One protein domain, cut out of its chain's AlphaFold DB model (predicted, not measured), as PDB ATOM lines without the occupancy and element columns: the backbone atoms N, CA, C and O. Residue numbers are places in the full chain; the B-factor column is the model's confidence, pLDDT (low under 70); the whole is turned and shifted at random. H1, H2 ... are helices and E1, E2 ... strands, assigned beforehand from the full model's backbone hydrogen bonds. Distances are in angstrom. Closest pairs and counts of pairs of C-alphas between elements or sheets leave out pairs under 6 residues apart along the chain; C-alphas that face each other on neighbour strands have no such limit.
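Overview. This is residues 19 to 139 of the 178 residues of an uncharacterized protein of Bifidobacterium pseudolongum subsp. pseudolongum (UniProt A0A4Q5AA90). A twisted sheet of five strands has H2 packed along one face, while H3 reaches away from the sheet at the end of a long link, residues 91 to 108, that leads out before H3 comes back towards E5. H1 lies far off beyond the ends of E2 and E3, on a loop whose residues 39 to 45 stick out. The printed part has 121 residues, with three named helices and five named strands in the order E1, E2, H1, E3, H2, E4, H3, E5. The sheet is mixed, in the order E2, E1, E3, E5, E4, and the class is mixed, helices and strands. The whole is only just compact, close to loose, with a radius of gyration of the C-alphas of 15.9 A, and flat, spanning 46 by 45 by 24 A.

Arrangement. E1, residues 19 to 25, and E2, residues 28 to 35, form an antiparallel hairpin, with N 21 and O 32 2.8 A apart. H1, residues 45 to 51, is not on the sheet. E3, residues 57 to 63, is parallel to E1, with N 22 and O 60 2.8 A apart. H2, residues 69 to 82, is on the sheet at a height of 7.6 A, over E3 and along the strands, at 11 degrees to E3 on the local plane; together they make two layers, a sheet with a helix on one face. E4, residues 87 to 90, is an edge strand, as is E2. H3, residues 109 to 125, is not on the sheet and is apart from H2. E5, residues 132 to 137, also lies under H2, and the closest C-alphas of the two, Ser 70 and Asn 136, are 5.5 A apart. E5 is parallel to E3, with N 135 and O 59 2.8 A apart, and to E4, with N 90 and O 134 2.8 A apart. E4, H3, E5 is a strand-helix-strand unit, two parallel neighbour strands with a helix between; E3, H2, E4 is a split one, with E5 between its strands. Both crossovers are right-handed. In H2 and H3 every O i to N i+4 pair is within hydrogen-bond range; in H1, 2 of 3 are.

Along the chain. E1 begins at C-alpha 19, (8.188, -2.694, 42.387), and measures 19.3 A; E2 measures 23.5 A and E3 19.8 A. H2 measures 19.9 A. H3 runs 24.1 A from C-alpha 109 at (7.774, 1.821, 67.605). E5, 15.0 A, ends at C-alpha 137, (8.327, 9.460, 48.656).

Size, cuts and confidence. The two farthest C-alphas, of Phe 26 and Leu 44, are 46.6 A apart. The printed part has no cut. The link from E4 to H3 is long, with 18 residues. Mean pLDDT of the printed part is 75.3; 29 residues are under 70, among them residues 33 to 55.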
ATOM      1  N   ILE A  19       7.753  -3.814  41.553       77.19
ATOM      2  CA  ILE A  19       8.188  -2.694  42.387       77.19
ATOM      3  C   ILE A  19       9.486  -2.138  41.801       77.19
ATOM      4  O   ILE A  19      10.445  -2.881  41.590       77.19
ATOM      5  N   THR A  20       9.530  -0.832  41.553       74.38
ATOM      6  CA  THR A  20      10.744  -0.132  41.120       74.38
ATOM      7  C   THR A  20      11.023   1.040  42.050       74.38
ATOM      8  O   THR A  20      10.155   1.866  42.291       74.38
ATOM      9  N   ILE A  21      12.245   1.143  42.555       78.31
ATOM     10  CA  ILE A  21      12.672   2.215  43.450       78.31
ATOM     11  C   ILE A  21      13.774   3.013  42.757       78.31
ATOM     12  O   ILE A  21      14.830   2.468  42.429       78.31
ATOM     13  N   TYR A  22      13.528   4.304  42.570       75.06
ATOM     14  CA  TYR A  22      14.505   5.302  42.164       75.06
ATOM     15  C   TYR A  22      15.016   5.997  43.422       75.06
ATOM     16  O   TYR A  22      14.258   6.682  44.099       75.06
ATOM     17  N   HIS A  23      16.291   5.812  43.750       75.56
ATOM     18  CA  HIS A  23      16.916   6.437  44.911       75.56
ATOM     19  C   HIS A  23      17.891   7.531  44.465       75.56
ATOM     20  O   HIS A  23      18.892   7.235  43.805       75.56
ATOM     21  N   LEU A  24      17.593   8.780  44.823       73.50
ATOM     22  CA  LEU A  24      18.376   9.971  44.512       73.50
ATOM     23  C   LEU A  24      19.309  10.335  45.671       73.50
ATOM     24  O   LEU A  24      18.871  10.770  46.737       73.50
ATOM     25  N   VAL A  25      20.614  10.210  45.433       72.31
ATOM     26  CA  VAL A  25      21.670  10.549  46.395       72.31
ATOM     27  C   VAL A  25      22.624  11.537  45.735       72.31
ATOM     28  O   VAL A  25      23.250  11.210  44.732       72.31
ATOM     29  N   PHE A  26      22.721  12.760  46.265       71.50
ATOM     30  CA  PHE A  26      23.590  13.825  45.729       71.50
ATOM     31  C   PHE A  26      23.448  14.061  44.208       71.50
ATOM     32  O   PHE A  26      24.433  14.295  43.516       71.50
ATOM     33  N   GLY A  27      22.226  13.964  43.672       67.12
ATOM     34  CA  GLY A  27      21.948  14.127  42.237       67.12
ATOM     35  C   GLY A  27      22.175  12.875  41.379       67.12
ATOM     36  O   GLY A  27      21.876  12.899  40.188       67.12
ATOM     37  N   TYR A  28      22.642  11.766  41.961       69.31
ATOM     38  CA  TYR A  28      22.766  10.476  41.282       69.31
ATOM     39  C   TYR A  28      21.530   9.611  41.506       69.31
ATOM     40  O   TYR A  28      21.071   9.457  42.638       69.31
ATOM     41  N   ILE A  29      21.033   8.998  40.431       74.75
ATOM     42  CA  ILE A  29      19.878   8.097  40.457       74.75
ATOM     43  C   ILE A  29      20.369   6.649  40.483       74.75
ATOM     44  O   ILE A  29      21.056   6.200  39.568       74.75
ATOM     45  N   ASN A  30      19.962   5.904  41.507       73.88
ATOM     46  CA  ASN A  30      20.088   4.450  41.555       73.88
ATOM     47  C   ASN A  30      18.719   3.819  41.317       73.88
ATOM     48  O   ASN A  30      17.736   4.259  41.908       73.88
ATOM     49  N   VAL A  31      18.659   2.780  40.486       72.50
ATOM     50  CA  VAL A  31      17.405   2.099  40.150       72.50
ATOM     51  C   VAL A  31      17.448   0.670  40.661       72.50
ATOM     52  O   VAL A  31      18.349  -0.097  40.326       72.50
ATOM     53  N   TYR A  32      16.444   0.310  41.447       72.44
ATOM     54  CA  TYR A  32      16.225  -1.042  41.937       72.44
ATOM     55  C   TYR A  32      14.892  -1.519  41.383       72.44
ATOM     56  O   TYR A  32      13.898  -0.819  41.528       72.44
ATOM     57  N   SER A  33      14.846  -2.689  40.753       66.88
ATOM     58  CA  SER A  33      13.584  -3.273  40.298       66.88
ATOM     59  C   SER A  33      13.452  -4.692  40.808       66.88
ATOM     60  O   SER A  33      14.421  -5.455  40.831       66.88
ATOM     61  N   TRP A  34      12.246  -5.024  41.235       68.56
ATOM     62  CA  TRP A  34      11.900  -6.319  41.771       68.56
ATOM     63  C   TRP A  34      10.568  -6.783  41.188       68.56
ATOM     64  O   TRP A  34       9.623  -6.007  41.040       68.56
ATOM     65  N   MET A  35      10.518  -8.066  40.836       65.81
ATOM     66  CA  MET A  35       9.313  -8.743  40.377       65.81
ATOM     67  C   MET A  35       8.937  -9.775  41.435       65.81
ATOM     68  O   MET A  35       9.759 -10.635  41.766       65.81
ATOM     69  N   SER A  36       7.710  -9.697  41.947       58.75
ATOM     70  CA  SER A  36       7.185 -10.707  42.864       58.75
ATOM     71  C   SER A  36       7.104 -12.046  42.142       58.75
ATOM     72  O   SER A  36       6.261 -12.240  41.267       58.75
ATOM     73  N   VAL A  37       7.966 -12.991  42.509       49.75
ATOM     74  CA  VAL A  37       7.739 -14.404  42.196       49.75
ATOM     75  C   VAL A  37       6.868 -14.919  43.331       49.75
ATOM     76  O   VAL A  37       7.336 -14.965  44.468       49.75
ATOM     77  N   HIS A  38       5.598 -15.228  43.055       49.66
ATOM     78  CA  HIS A  38       4.691 -15.787  44.056       49.66
ATOM     79  C   HIS A  38       5.348 -17.043  44.640       49.66
ATOM     80  O   HIS A  38       5.438 -18.078  43.979       49.66
ATOM     81  N   THR A  39       5.873 -16.950  45.861       39.62
ATOM     82  CA  THR A  39       6.269 -18.138  46.609       39.62
ATOM     83  C   THR A  39       4.971 -18.731  47.124       39.62
ATOM     84  O   THR A  39       4.234 -18.097  47.870       39.62
ATOM     85  N   THR A  40       4.642 -19.912  46.609       39.12
ATOM     86  CA  THR A  40       3.434 -20.681  46.910       39.12
ATOM     87  C   THR A  40       3.205 -20.779  48.415       39.12
ATOM     88  O   THR A  40       3.876 -21.560  49.091       39.12
ATOM     89  N   TYR A  41       2.239 -20.019  48.931       41.56
ATOM     90  CA  TYR A  41       1.638 -20.258  50.238       41.56
ATOM     91  C   TYR A  41       0.319 -21.007  50.028       41.56
ATOM     92  O   TYR A  41      -0.537 -20.517  49.290       41.56
ATOM     93  N   PRO A  42       0.129 -22.189  50.639       43.53
ATOM     94  CA  PRO A  42      -1.121 -22.915  50.519       43.53
ATOM     95  C   PRO A  42      -2.163 -22.250  51.421       43.53
ATOM     96  O   PRO A  42      -2.180 -22.461  52.632       43.53
ATOM     97  N   SER A  43      -3.038 -21.434  50.845       45.78
ATOM     98  CA  SER A  43      -4.295 -21.054  51.488       45.78
ATOM     99  C   SER A  43      -5.336 -20.664  50.442       45.78
ATOM    100  O   SER A  43      -4.994 -20.326  49.311       45.78
ATOM    101  N   LEU A  44      -6.610 -20.692  50.849       47.03
ATOM    102  CA  LEU A  44      -7.804 -20.300  50.082       47.03
ATOM    103  C   LEU A  44      -7.660 -18.939  49.355       47.03
ATOM    104  O   LEU A  44      -8.360 -18.671  48.384       47.03
ATOM    105  N   TYR A  45      -6.737 -18.087  49.816       46.12
ATOM    106  CA  TYR A  45      -6.407 -16.797  49.212       46.12
ATOM    107  C   TYR A  45      -5.656 -16.915  47.882       46.12
ATOM    108  O   TYR A  45      -5.794 -16.023  47.052       46.12
ATOM    109  N   HIS A  46      -4.905 -17.996  47.646       48.84
ATOM    110  CA  HIS A  46      -4.216 -18.221  46.373       48.84
ATOM    111  C   HIS A  46      -5.213 -18.327  45.213       48.84
ATOM    112  O   HIS A  46      -4.997 -17.702  44.185       48.84
ATOM    113  N   ASP A  47      -6.331 -19.034  45.387       47.44
ATOM    114  CA  ASP A  47      -7.320 -19.229  44.314       47.44
ATOM    115  C   ASP A  47      -8.141 -17.958  44.024       47.44
ATOM    116  O   ASP A  47      -8.543 -17.718  42.887       47.44
ATOM    117  N   ILE A  48      -8.346 -17.101  45.033       48.66
ATOM    118  CA  ILE A  48      -9.021 -15.799  44.877       48.66
ATOM    119  C   ILE A  48      -8.071 -14.766  44.247       48.66
ATOM    120  O   ILE A  48      -8.472 -14.019  43.354       48.66
ATOM    121  N   MET A  49      -6.804 -14.741  44.673       44.22
ATOM    122  CA  MET A  49      -5.783 -13.820  44.158       44.22
ATOM    123  C   MET A  49      -5.229 -14.253  42.790       44.22
ATOM    124  O   MET A  49      -4.840 -13.395  42.008       44.22
ATOM    125  N   SER A  50      -5.224 -15.547  42.438       47.53
ATOM    126  CA  SER A  50      -4.773 -15.998  41.109       47.53
ATOM    127  C   SER A  50      -5.816 -15.770  40.014       47.53
ATOM    128  O   SER A  50      -5.460 -15.725  38.839       47.53
ATOM    129  N   ALA A  51      -7.099 -15.640  40.369       43.25
ATOM    130  CA  ALA A  51      -8.153 -15.242  39.433       43.25
ATOM    131  C   ALA A  51      -8.132 -13.726  39.141       43.25
ATOM    132  O   ALA A  51      -8.589 -13.297  38.082       43.25
ATOM    133  N   HIS A  52      -7.547 -12.936  40.048       47.22
ATOM    134  CA  HIS A  52      -7.328 -11.497  39.928       47.22
ATOM    135  C   HIS A  52      -5.843 -11.184  40.123       47.22
ATOM    136  O   HIS A  52      -5.452 -10.585  41.124       47.22
ATOM    137  N   GLU A  53      -4.993 -11.600  39.180       52.56
ATOM    138  CA  GLU A  53      -3.606 -11.129  39.142       52.56
ATOM    139  C   GLU A  53      -3.641  -9.600  38.936       52.56
ATOM    140  O   GLU A  53      -3.769  -9.109  37.815       52.56
ATOM    141  N   ILE A  54      -3.608  -8.832  40.030       52.56
ATOM    142  CA  ILE A  54      -3.549  -7.372  39.985       52.56
ATOM    143  C   ILE A  54      -2.212  -7.002  39.328       52.56
ATOM    144  O   ILE A  54      -1.136  -7.107  39.920       52.56
ATOM    145  N   ASN A  55      -2.275  -6.586  38.065       65.94
ATOM    146  CA  ASN A  55      -1.129  -6.202  37.235       65.94
ATOM    147  C   ASN A  55      -0.649  -4.774  37.512       65.94
ATOM    148  O   ASN A  55      -0.216  -4.046  36.621       65.94
ATOM    149  N   THR A  56      -0.699  -4.379  38.774       70.12
ATOM    150  CA  THR A  56      -0.362  -3.030  39.217       70.12
ATOM    151  C   THR A  56       1.135  -2.921  39.469       70.12
ATOM    152  O   THR A  56       1.796  -3.860  39.939       70.12
ATOM    153  N   ARG A  57       1.693  -1.762  39.120       81.62
ATOM    154  CA  ARG A  57       3.114  -1.445  39.304       81.62
ATOM    155  C   ARG A  57       3.248  -0.327  40.325       81.62
ATOM    156  O   ARG A  57       2.531   0.664  40.237       81.62
ATOM    157  N   LEU A  58       4.201  -0.461  41.239       86.56
ATOM    158  CA  LEU A  58       4.557   0.592  42.182       86.56
ATOM    159  C   LEU A  58       5.952   1.126  41.857       86.56
ATOM    160  O   LEU A  58       6.924   0.369  41.793       86.56
ATOM    161  N   ILE A  59       6.051   2.435  41.654       86.25
ATOM    162  CA  ILE A  59       7.299   3.161  41.466       86.25
ATOM    163  C   ILE A  59       7.468   4.129  42.630       86.25
ATOM    164  O   ILE A  59       6.607   4.963  42.870       86.25
ATOM    165  N   ILE A  60       8.588   4.035  43.337       87.88
ATOM    166  CA  ILE A  60       8.916   4.904  44.469       87.88
ATOM    167  C   ILE A  60      10.117   5.757  44.078       87.88
ATOM    168  O   ILE A  60      11.168   5.222  43.724       87.88
ATOM    169  N   VAL A  61       9.970   7.075  44.154       87.25
ATOM    170  CA  VAL A  61      11.044   8.047  43.958       87.25
ATOM    171  C   VAL A  61      11.434   8.617  45.316       87.25
ATOM    172  O   VAL A  61      10.734   9.443  45.891       87.25
ATOM    173  N   GLU A  62      12.570   8.158  45.819       84.56
ATOM    174  CA  GLU A  62      13.091   8.436  47.156       84.56
ATOM    175  C   GLU A  62      14.392   9.243  47.058       84.56
ATOM    176  O   GLU A  62      15.177   9.054  46.129       84.56
ATOM    177  N   GLY A  63      14.683  10.111  48.025       78.75
ATOM    178  CA  GLY A  63      15.921  10.898  48.036       78.75
ATOM    179  C   GLY A  63      15.844  12.167  48.875       78.75
ATOM    180  O   GLY A  63      14.762  12.621  49.235       78.75
ATOM    181  N   LEU A  64      16.992  12.756  49.208       75.62
ATOM    182  CA  LEU A  64      17.079  13.870  50.164       75.62
ATOM    183  C   LEU A  64      16.159  15.068  49.820       75.62
ATOM    184  O   LEU A  64      15.805  15.284  48.654       75.62
ATOM    185  N   PRO A  65      15.767  15.893  50.808       79.00
ATOM    186  CA  PRO A  65      15.078  17.154  50.541       79.00
ATOM    187  C   PRO A  65      15.852  18.003  49.521       79.00
ATOM    188  O   PRO A  65      17.073  18.119  49.587       79.00
ATOM    189  N   GLY A  66      15.146  18.557  48.530       79.38
ATOM    190  CA  GLY A  66      15.758  19.349  47.458       79.38
ATOM    191  C   GLY A  66      16.517  18.558  46.378       79.38
ATOM    192  O   GLY A  66      17.040  19.174  45.455       79.38
ATOM    193  N   SER A  67      16.551  17.219  46.413       81.50
ATOM    194  CA  SER A  67      17.278  16.408  45.415       81.50
ATOM    195  C   SER A  67      16.567  16.253  44.061       81.50
ATOM    196  O   SER A  67      17.061  15.527  43.203       81.50
ATOM    197  N   GLY A  68      15.393  16.870  43.878       83.75
ATOM    198  CA  GLY A  68      14.593  16.755  42.652       83.75
ATOM    199  C   GLY A  68      13.661  15.536  42.586       83.75
ATOM    200  O   GLY A  68      13.323  15.103  41.485       83.75
ATOM    201  N   LYS A  69      13.241  14.973  43.733       87.94
ATOM    202  CA  LYS A  69      12.300  13.836  43.790       87.94
ATOM    203  C   LYS A  69      10.985  14.107  43.059       87.94
ATOM    204  O   LYS A  69      10.647  13.362  42.149       87.94
ATOM    205  N   SER A  70      10.289  15.186  43.424       90.31
ATOM    206  CA  SER A  70       8.997  15.566  42.839       90.31
ATOM    207  C   SER A  70       9.102  15.738  41.326       90.31
ATOM    208  O   SER A  70       8.328  15.157  40.572       90.31
ATOM    209  N   THR A  71      10.147  16.432  40.865       90.12
ATOM    210  CA  THR A  71      10.462  16.565  39.438       90.12
ATOM    211  C   THR A  71      10.667  15.205  38.766       90.12
ATOM    212  O   THR A  71      10.128  14.964  37.691       90.12
ATOM    213  N   THR A  72      11.420  14.300  39.396       88.19
ATOM    214  CA  THR A  72      11.696  12.962  38.850       88.19
ATOM    215  C   THR A  72      10.432  12.098  38.802       88.19
ATOM    216  O   THR A  72      10.194  11.440  37.792       88.19
ATOM    217  N   ALA A  73       9.599  12.121  39.846       89.81
ATOM    218  CA  ALA A  73       8.323  11.405  39.890       89.81
ATOM    219  C   ALA A  73       7.378  11.882  38.780       89.81
ATOM    220  O   ALA A  73       6.883  11.063  38.007       89.81
ATOM    221  N   ALA A  74       7.230  13.201  38.619       92.38
ATOM    222  CA  ALA A  74       6.427  13.789  37.552       92.38
ATOM    223  C   ALA A  74       6.950  13.421  36.151       92.38
ATOM    224  O   ALA A  74       6.164  13.087  35.268       92.38
ATOM    225  N   MET A  75       8.273  13.425  35.944       90.38
ATOM    226  CA  MET A  75       8.880  13.002  34.673       90.38
ATOM    227  C   MET A  75       8.614  11.524  34.364       90.38
ATOM    228  O   MET A  75       8.311  11.182  33.221       90.38
ATOM    229  N   VAL A  76       8.716  10.645  35.366       88.69
ATOM    230  CA  VAL A  76       8.410   9.216  35.205       88.69
ATOM    231  C   VAL A  76       6.933   9.013  34.878       88.69
ATOM    232  O   VAL A  76       6.623   8.238  33.973       88.69
ATOM    233  N   ALA A  77       6.035   9.713  35.574       91.50
ATOM    234  CA  ALA A  77       4.603   9.633  35.318       91.50
ATOM    235  C   ALA A  77       4.263  10.079  33.887       91.50
ATOM    236  O   ALA A  77       3.680   9.301  33.135       91.50
ATOM    237  N   ALA A  78       4.743  11.256  33.472       91.88
ATOM    238  CA  ALA A  78       4.508  11.794  32.134       91.88
ATOM    239  C   ALA A  78       5.014  10.863  31.017       91.88
ATOM    240  O   ALA A  78       4.346  10.679  30.000       91.88
ATOM    241  N   GLU A  79       6.181  10.236  31.197       89.12
ATOM    242  CA  GLU A  79       6.721   9.279  30.223       89.12
ATOM    243  C   GLU A  79       5.874   7.999  30.133       89.12
ATOM    244  O   GLU A  79       5.706   7.429  29.053       89.12
ATOM    245  N   LEU A  80       5.335   7.518  31.254       88.19
ATOM    246  CA  LEU A  80       4.468   6.338  31.280       88.19
ATOM    247  C   LEU A  80       3.097   6.629  30.659       88.19
ATOM    248  O   LEU A  80       2.609   5.820  29.865       88.19
ATOM    249  N   GLU A  81       2.522   7.793  30.948       93.75
ATOM    250  CA  GLU A  81       1.290   8.285  30.323       93.75
ATOM    251  C   GLU A  81       1.464   8.443  28.807       93.75
ATOM    252  O   GLU A  81       0.636   7.962  28.033       93.75
ATOM    253  N   ALA A  82       2.590   9.012  28.355       92.38
ATOM    254  CA  ALA A  82       2.922   9.128  26.932       92.38
ATOM    255  C   ALA A  82       3.031   7.763  26.226       92.38
ATOM    256  O   ALA A  82       2.814   7.659  25.016       92.38
ATOM    257  N   ARG A  83       3.326   6.694  26.977       90.44
ATOM    258  CA  ARG A  83       3.336   5.297  26.503       90.44
ATOM    259  C   ARG A  83       1.973   4.605  26.625       90.44
ATOM    260  O   ARG A  83       1.894   3.392  26.414       90.44
ATOM    261  N   GLY A  84       0.920   5.345  26.965       88.25
ATOM    262  CA  GLY A  84      -0.450   4.847  27.084       88.25
ATOM    263  C   GLY A  84      -0.692   3.990  28.325       88.25
ATOM    264  O   GLY A  84      -1.520   3.081  28.275       88.25
ATOM    265  N   LYS A  85       0.062   4.206  29.410       87.88
ATOM    266  CA  LYS A  85      -0.207   3.570  30.706       87.88
ATOM    267  C   LYS A  85      -1.179   4.412  31.517       87.88
ATOM    268  O   LYS A  85      -1.115   5.635  31.465       87.88
ATOM    269  N   ASP A  86      -2.033   3.738  32.279       92.75
ATOM    270  CA  ASP A  86      -2.788   4.380  33.347       92.75
ATOM    271  C   ASP A  86      -1.849   4.623  34.532       92.75
ATOM    272  O   ASP A  86      -1.154   3.702  34.984       92.75
ATOM    273  N   VAL A  87      -1.757   5.874  34.974       93.19
ATOM    274  CA  VAL A  87      -0.758   6.317  35.945       93.19
ATOM    275  C   VAL A  87      -1.407   7.194  37.000       93.19
ATOM    276  O   VAL A  87      -2.133   8.133  36.695       93.19
ATOM    277  N   VAL A  88      -1.077   6.919  38.259       94.00
ATOM    278  CA  VAL A  88      -1.425   7.770  39.395       94.00
ATOM    279  C   VAL A  88      -0.133   8.251  40.039       94.00
ATOM    280  O   VAL A  88       0.597   7.471  40.654       94.00
ATOM    281  N   CYS A  89       0.164   9.541  39.888       92.69
ATOM    282  CA  CYS A  89       1.280  10.183  40.577       92.69
ATOM    283  C   CYS A  89       0.807  10.704  41.940       92.69
ATOM    284  O   CYS A  89      -0.165  11.456  42.006       92.69
ATOM    285  N   VAL A  90       1.478  10.304  43.020       90.75
ATOM    286  CA  VAL A  90       1.136  10.700  44.393       90.75
ATOM    287  C   VAL A  90       2.303  11.469  44.995       90.75
ATOM    288  O   VAL A  90       3.432  10.975  45.023       90.75
ATOM    289  N   ASP A  91       2.020  12.683  45.454       89.50
ATOM    290  CA  ASP A  91       2.993  13.550  46.110       89.50
ATOM    291  C   ASP A  91       3.050  13.334  47.627       89.50
ATOM    292  O   ASP A  91       2.077  12.917  48.258       89.50
ATOM    293  N   GLU A  92       4.207  13.665  48.204       83.06
ATOM    294  CA  GLU A  92       4.410  13.801  49.650       83.06
ATOM    295  C   GLU A  92       3.359  14.759  50.253       83.06
ATOM    296  O   GLU A  92       3.026  15.786  49.652       83.06
ATOM    297  N   GLY A  93       2.811  14.421  51.423       77.94
ATOM    298  CA  GLY A  93       1.732  15.165  52.077       77.94
ATOM    299  C   GLY A  93       0.320  14.872  51.557       77.94
ATOM    300  O   GLY A  93      -0.646  15.463  52.051       77.94
ATOM    301  N   ALA A  94       0.146  13.979  50.575       83.94
ATOM    302  CA  ALA A  94      -1.188  13.552  50.158       83.94
ATOM    303  C   ALA A  94      -1.874  12.730  51.265       83.94
ATOM    304  O   ALA A  94      -1.280  11.818  51.832       83.94
ATOM    305  N   ALA A  95      -3.161  12.998  51.521       71.00
ATOM    306  CA  ALA A  95      -3.914  12.427  52.648       71.00
ATOM    307  C   ALA A  95      -3.938  10.885  52.720       71.00
ATOM    308  O   ALA A  95      -4.182  10.333  53.786       71.00
ATOM    309  N   ASN A  96      -3.686  10.197  51.601       70.06
ATOM    310  CA  ASN A  96      -3.664   8.736  51.503       70.06
ATOM    311  C   ASN A  96      -2.293   8.199  51.046       70.06
ATOM    312  O   ASN A  96      -2.223   7.123  50.452       70.06
ATOM    313  N   HIS A  97      -1.207   8.949  51.247       80.31
ATOM    314  CA  HIS A  97       0.132   8.498  50.880       80.31
ATOM    315  C   HIS A  97       0.618   7.439  51.891       80.31
ATOM    316  O   HIS A  97       0.874   7.761  53.049       80.31
ATOM    317  N   PRO A  98       0.802   6.162  51.505       74.88
ATOM    318  CA  PRO A  98       1.014   5.093  52.483       74.88
ATOM    319  C   PRO A  98       2.380   5.130  53.174       74.88
ATOM    320  O   PRO A  98       2.557   4.515  54.223       74.88
ATOM    321  N   ALA A  99       3.346   5.860  52.612       72.44
ATOM    322  CA  ALA A  99       4.632   6.115  53.257       72.44
ATOM    323  C   ALA A  99       4.690   7.438  54.039       72.44
ATOM    324  O   ALA A  99       5.752   7.765  54.559       72.44
ATOM    325  N   ASP A 100       3.599   8.205  54.072       76.19
ATOM    326  CA  ASP A 100       3.532   9.493  54.760       76.19
ATOM    327  C   ASP A 100       2.257   9.550  55.604       76.19
ATOM    328  O   ASP A 100       1.227  10.094  55.213       76.19
ATOM    329  N   VAL A 101       2.321   8.899  56.766       69.56
ATOM    330  CA  VAL A 101       1.185   8.753  57.687       69.56
ATOM    331  C   VAL A 101       0.859  10.036  58.469       69.56
ATOM    332  O   VAL A 101      -0.017  10.031  59.332       69.56
ATOM    333  N   GLY A 102       1.507  11.156  58.132       69.94
ATOM    334  CA  GLY A 102       1.205  12.469  58.687       69.94
ATOM    335  C   GLY A 102       1.751  12.656  60.098       69.94
ATOM    336  O   GLY A 102       2.947  12.872  60.266       69.94
ATOM    337  N   ASP A 103       0.870  12.661  61.102       64.81
ATOM    338  CA  ASP A 103       1.261  12.913  62.491       64.81
ATOM    339  C   ASP A 103       2.028  11.712  63.040       64.81
ATOM    340  O   ASP A 103       1.474  10.638  63.282       64.81
ATOM    341  N   TYR A 104       3.329  11.901  63.210       70.31
ATOM    342  CA  TYR A 104       4.205  10.859  63.704       70.31
ATOM    343  C   TYR A 104       4.090  10.675  65.226       70.31
ATOM    344  O   TYR A 104       4.882   9.920  65.767       70.31
ATOM    345  N   ASP A 105       3.158  11.297  65.961       76.56
ATOM    346  CA  ASP A 105       3.028  11.160  67.426       76.56
ATOM    347  C   ASP A 105       2.594   9.753  67.908       76.56
ATOM    348  O   ASP A 105       1.453   9.496  68.293       76.56
ATOM    349  N   PHE A 106       3.533   8.805  67.886       79.44
ATOM    350  CA  PHE A 106       3.357   7.443  68.375       79.44
ATOM    351  C   PHE A 106       3.991   7.247  69.756       79.44
ATOM    352  O   PHE A 106       5.112   7.710  69.991       79.44
ATOM    353  N   PRO A 107       3.340   6.478  70.651       81.12
ATOM    354  CA  PRO A 107       3.877   6.189  71.979       81.12
ATOM    355  C   PRO A 107       5.086   5.244  71.941       81.12
ATOM    356  O   PRO A 107       5.936   5.294  72.829       81.12
ATOM    357  N   ASP A 108       5.161   4.373  70.931       79.38
ATOM    358  CA  ASP A 108       6.249   3.425  70.723       79.38
ATOM    359  C   ASP A 108       6.368   3.003  69.249       79.38
ATOM    360  O   ASP A 108       5.479   3.223  68.419       79.38
ATOM    361  N   PHE A 109       7.484   2.342  68.937       74.44
ATOM    362  CA  PHE A 109       7.774   1.821  67.605       74.44
ATOM    363  C   PHE A 109       6.775   0.753  67.129       74.44
ATOM    364  O   PHE A 109       6.497   0.647  65.934       74.44
ATOM    365  N   ALA A 110       6.235  -0.067  68.035       76.75
ATOM    366  CA  ALA A 110       5.306  -1.128  67.653       76.75
ATOM    367  C   ALA A 110       4.003  -0.540  67.089       76.75
ATOM    368  O   ALA A 110       3.484  -1.041  66.090       76.75
ATOM    369  N   SER A 111       3.532   0.546  67.700       80.62
ATOM    370  CA  SER A 111       2.350   1.305  67.298       80.62
ATOM    371  C   SER A 111       2.568   2.021  65.963       80.62
ATOM    372  O   SER A 111       1.723   1.916  65.075       80.62
ATOM    373  N   GLU A 112       3.726   2.665  65.780       79.00
ATOM    374  CA  GLU A 112       4.108   3.284  64.501       79.00
ATOM    375  C   GLU A 112       4.165   2.249  63.372       79.00
ATOM    376  O   GLU A 112       3.535   2.404  62.324       79.00
ATOM    377  N   ARG A 113       4.862   1.132  63.609       75.94
ATOM    378  CA  ARG A 113       4.976   0.036  62.645       75.94
ATOM    379  C   ARG A 113       3.609  -0.539  62.276       75.94
ATOM    380  O   ARG A 113       3.388  -0.851  61.107       75.94
ATOM    381  N   ALA A 114       2.725  -0.731  63.255       77.75
ATOM    382  CA  ALA A 114       1.380  -1.240  63.009       77.75
ATOM    383  C   ALA A 114       0.593  -0.290  62.098       77.75
ATOM    384  O   ALA A 114       0.065  -0.743  61.084       77.75
ATOM    385  N   MET A 115       0.610   1.016  62.392       80.81
ATOM    386  CA  MET A 115      -0.081   2.008  61.567       80.81
ATOM    387  C   MET A 115       0.474   2.044  60.139       80.81
ATOM    388  O   MET A 115      -0.299   1.961  59.191       80.81
ATOM    389  N   ILE A 116       1.799   2.090  59.963       77.38
ATOM    390  CA  ILE A 116       2.422   2.091  58.630       77.38
ATOM    391  C   ILE A 116       1.986   0.856  57.831       77.38
ATOM    392  O   ILE A 116       1.579   0.975  56.675       77.38
ATOM    393  N   LEU A 117       2.029  -0.333  58.439       75.00
ATOM    394  CA  LEU A 117       1.602  -1.565  57.772       75.00
ATOM    395  C   LEU A 117       0.116  -1.547  57.408       75.00
ATOM    396  O   LEU A 117      -0.237  -1.987  56.313       75.00
ATOM    397  N   ASP A 118      -0.746  -1.045  58.289       77.00
ATOM    398  CA  ASP A 118      -2.180  -0.940  58.024       77.00
ATOM    399  C   ASP A 118      -2.484   0.052  56.899       77.00
ATOM    400  O   ASP A 118      -3.293  -0.258  56.023       77.00
ATOM    401  N   THR A 119      -1.772   1.178  56.829       79.69
ATOM    402  CA  THR A 119      -1.906   2.140  55.726       79.69
ATOM    403  C   THR A 119      -1.475   1.526  54.393       79.69
ATOM    404  O   THR A 119      -2.182   1.654  53.392       79.69
ATOM    405  N   TRP A 120      -0.359   0.789  54.360       80.56
ATOM    406  CA  TRP A 120       0.069   0.081  53.149       80.56
ATOM    407  C   TRP A 120      -0.903  -1.030  52.730       80.56
ATOM    408  O   TRP A 120      -1.131  -1.220  51.533       80.56
ATOM    409  N   ARG A 121      -1.505  -1.747  53.687       74.44
ATOM    410  CA  ARG A 121      -2.561  -2.736  53.407       74.44
ATOM    411  C   ARG A 121      -3.809  -2.070  52.845       74.44
ATOM    412  O   ARG A 121      -4.360  -2.565  51.866       74.44
ATOM    413  N   ALA A 122      -4.232  -0.954  53.434       76.81
ATOM    414  CA  ALA A 122      -5.364  -0.180  52.946       76.81
ATOM    415  C   ALA A 122      -5.112   0.312  51.517       76.81
ATOM    416  O   ALA A 122      -5.979   0.142  50.665       76.81
ATOM    417  N   PHE A 123      -3.914   0.826  51.224       83.06
ATOM    418  CA  PHE A 123      -3.528   1.197  49.864       83.06
ATOM    419  C   PHE A 123      -3.606   0.006  48.903       83.06
ATOM    420  O   PHE A 123      -4.271   0.098  47.877       83.06
ATOM    421  N   ALA A 124      -2.995  -1.131  49.246       78.25
ATOM    422  CA  ALA A 124      -3.001  -2.316  48.390       78.25
ATOM    423  C   ALA A 124      -4.415  -2.873  48.136       78.25
ATOM    424  O   ALA A 124      -4.694  -3.348  47.040       78.25
ATOM    425  N   ALA A 125      -5.313  -2.783  49.121       74.69
ATOM    426  CA  ALA A 125      -6.703  -3.221  48.990       74.69
ATOM    427  C   ALA A 125      -7.548  -2.331  48.059       74.69
ATOM    428  O   ALA A 125      -8.557  -2.799  47.538       74.69
ATOM    429  N   HIS A 126      -7.149  -1.072  47.859       80.75
ATOM    430  CA  HIS A 126      -7.827  -0.106  46.984       80.75
ATOM    431  C   HIS A 126      -7.010   0.223  45.727       80.75
ATOM    432  O   HIS A 126      -7.360   1.143  44.991       80.75
ATOM    433  N   ALA A 127      -5.899  -0.480  45.496       82.69
ATOM    434  CA  ALA A 127      -5.081  -0.272  44.317       82.69
ATOM    435  C   ALA A 127      -5.824  -0.805  43.087       82.69
ATOM    436  O   ALA A 127      -6.227  -1.969  43.042       82.69
ATOM    437  N   GLU A 128      -5.979   0.052  42.085       84.12
ATOM    438  CA  GLU A 128      -6.682  -0.288  40.857       84.12
ATOM    439  C   GLU A 128      -5.838  -1.257  40.009       84.12
ATOM    440  O   GLU A 128      -4.617  -1.060  39.874       84.12
ATOM    441  N   PRO A 129      -6.446  -2.320  39.447       80.75
ATOM    442  CA  PRO A 129      -5.769  -3.224  38.526       80.75
ATOM    443  C   PRO A 129      -5.225  -2.501  37.291       80.75
ATOM    444  O   PRO A 129      -5.852  -1.589  36.771       80.75
ATOM    445  N   ASP A 130      -4.064  -2.945  36.799       82.50
ATOM    446  CA  ASP A 130      -3.382  -2.415  35.601       82.50
ATOM    447  C   ASP A 130      -2.907  -0.944  35.689       82.50
ATOM    448  O   ASP A 130      -2.229  -0.458  34.777       82.50
ATOM    449  N   THR A 131      -3.154  -0.260  36.807       88.69
ATOM    450  CA  THR A 131      -2.646   1.088  37.087       88.69
ATOM    451  C   THR A 131      -1.177   1.056  37.532       88.69
ATOM    452  O   THR A 131      -0.694   0.124  38.185       88.69
ATOM    453  N   THR A 132      -0.410   2.087  37.178       89.25
ATOM    454  CA  THR A 132       0.948   2.308  37.695       89.25
ATOM    455  C   THR A 132       0.958   3.472  38.677       89.25
ATOM    456  O   THR A 132       0.690   4.608  38.308       89.25
ATOM    457  N   TYR A 133       1.325   3.208  39.925       90.94
ATOM    458  CA  TYR A 133       1.460   4.236  40.953       90.94
ATOM    459  C   TYR A 133       2.897   4.756  40.990       90.94
ATOM    460  O   TYR A 133       3.836   3.962  41.067       90.94
ATOM    461  N   VAL A 134       3.079   6.076  40.938       91.06
ATOM    462  CA  VAL A 134       4.384   6.746  41.036       91.06
ATOM    463  C   VAL A 134       4.379   7.650  42.260       91.06
ATOM    464  O   VAL A 134       3.677   8.653  42.288       91.06
ATOM    465  N   PHE A 135       5.141   7.294  43.287       91.06
ATOM    466  CA  PHE A 135       5.187   8.023  44.552       91.06
ATOM    467  C   PHE A 135       6.432   8.899  44.627       91.06
ATOM    468  O   PHE A 135       7.554   8.401  44.521       91.06
ATOM    469  N   ASN A 136       6.238  10.192  44.866       88.75
ATOM    470  CA  ASN A 136       7.270  11.070  45.402       88.75
ATOM    471  C   ASN A 136       7.320  10.855  46.923       88.75
ATOM    472  O   ASN A 136       6.378  11.201  47.625       88.75
ATOM    473  N   CYS A 137       8.384  10.219  47.413       80.50
ATOM    474  CA  CYS A 137       8.327   9.460  48.656       80.50
ATOM    475  C   CYS A 137       9.407   9.858  49.681       80.50
ATOM    476  O   CYS A 137      10.505  10.302  49.324       80.50
ATOM    477  N   VAL A 138       9.073   9.635  50.958       73.00
ATOM    478  CA  VAL A 138       9.922   9.799  52.158       73.00
ATOM    479  C   VAL A 138      10.055   8.492  52.952       73.00
ATOM    480  O   VAL A 138      10.297   8.489  54.160       73.00
ATOM    481  N   LEU A 139       9.911   7.348  52.279       69.38
ATOM    482  CA  LEU A 139       9.847   6.019  52.900       69.38
ATOM    483  C   LEU A 139      11.131   5.671  53.661       69.38
ATOM    484  O   LEU A 139      11.089   4.925  54.638       69.38
TER     485      LEU A 139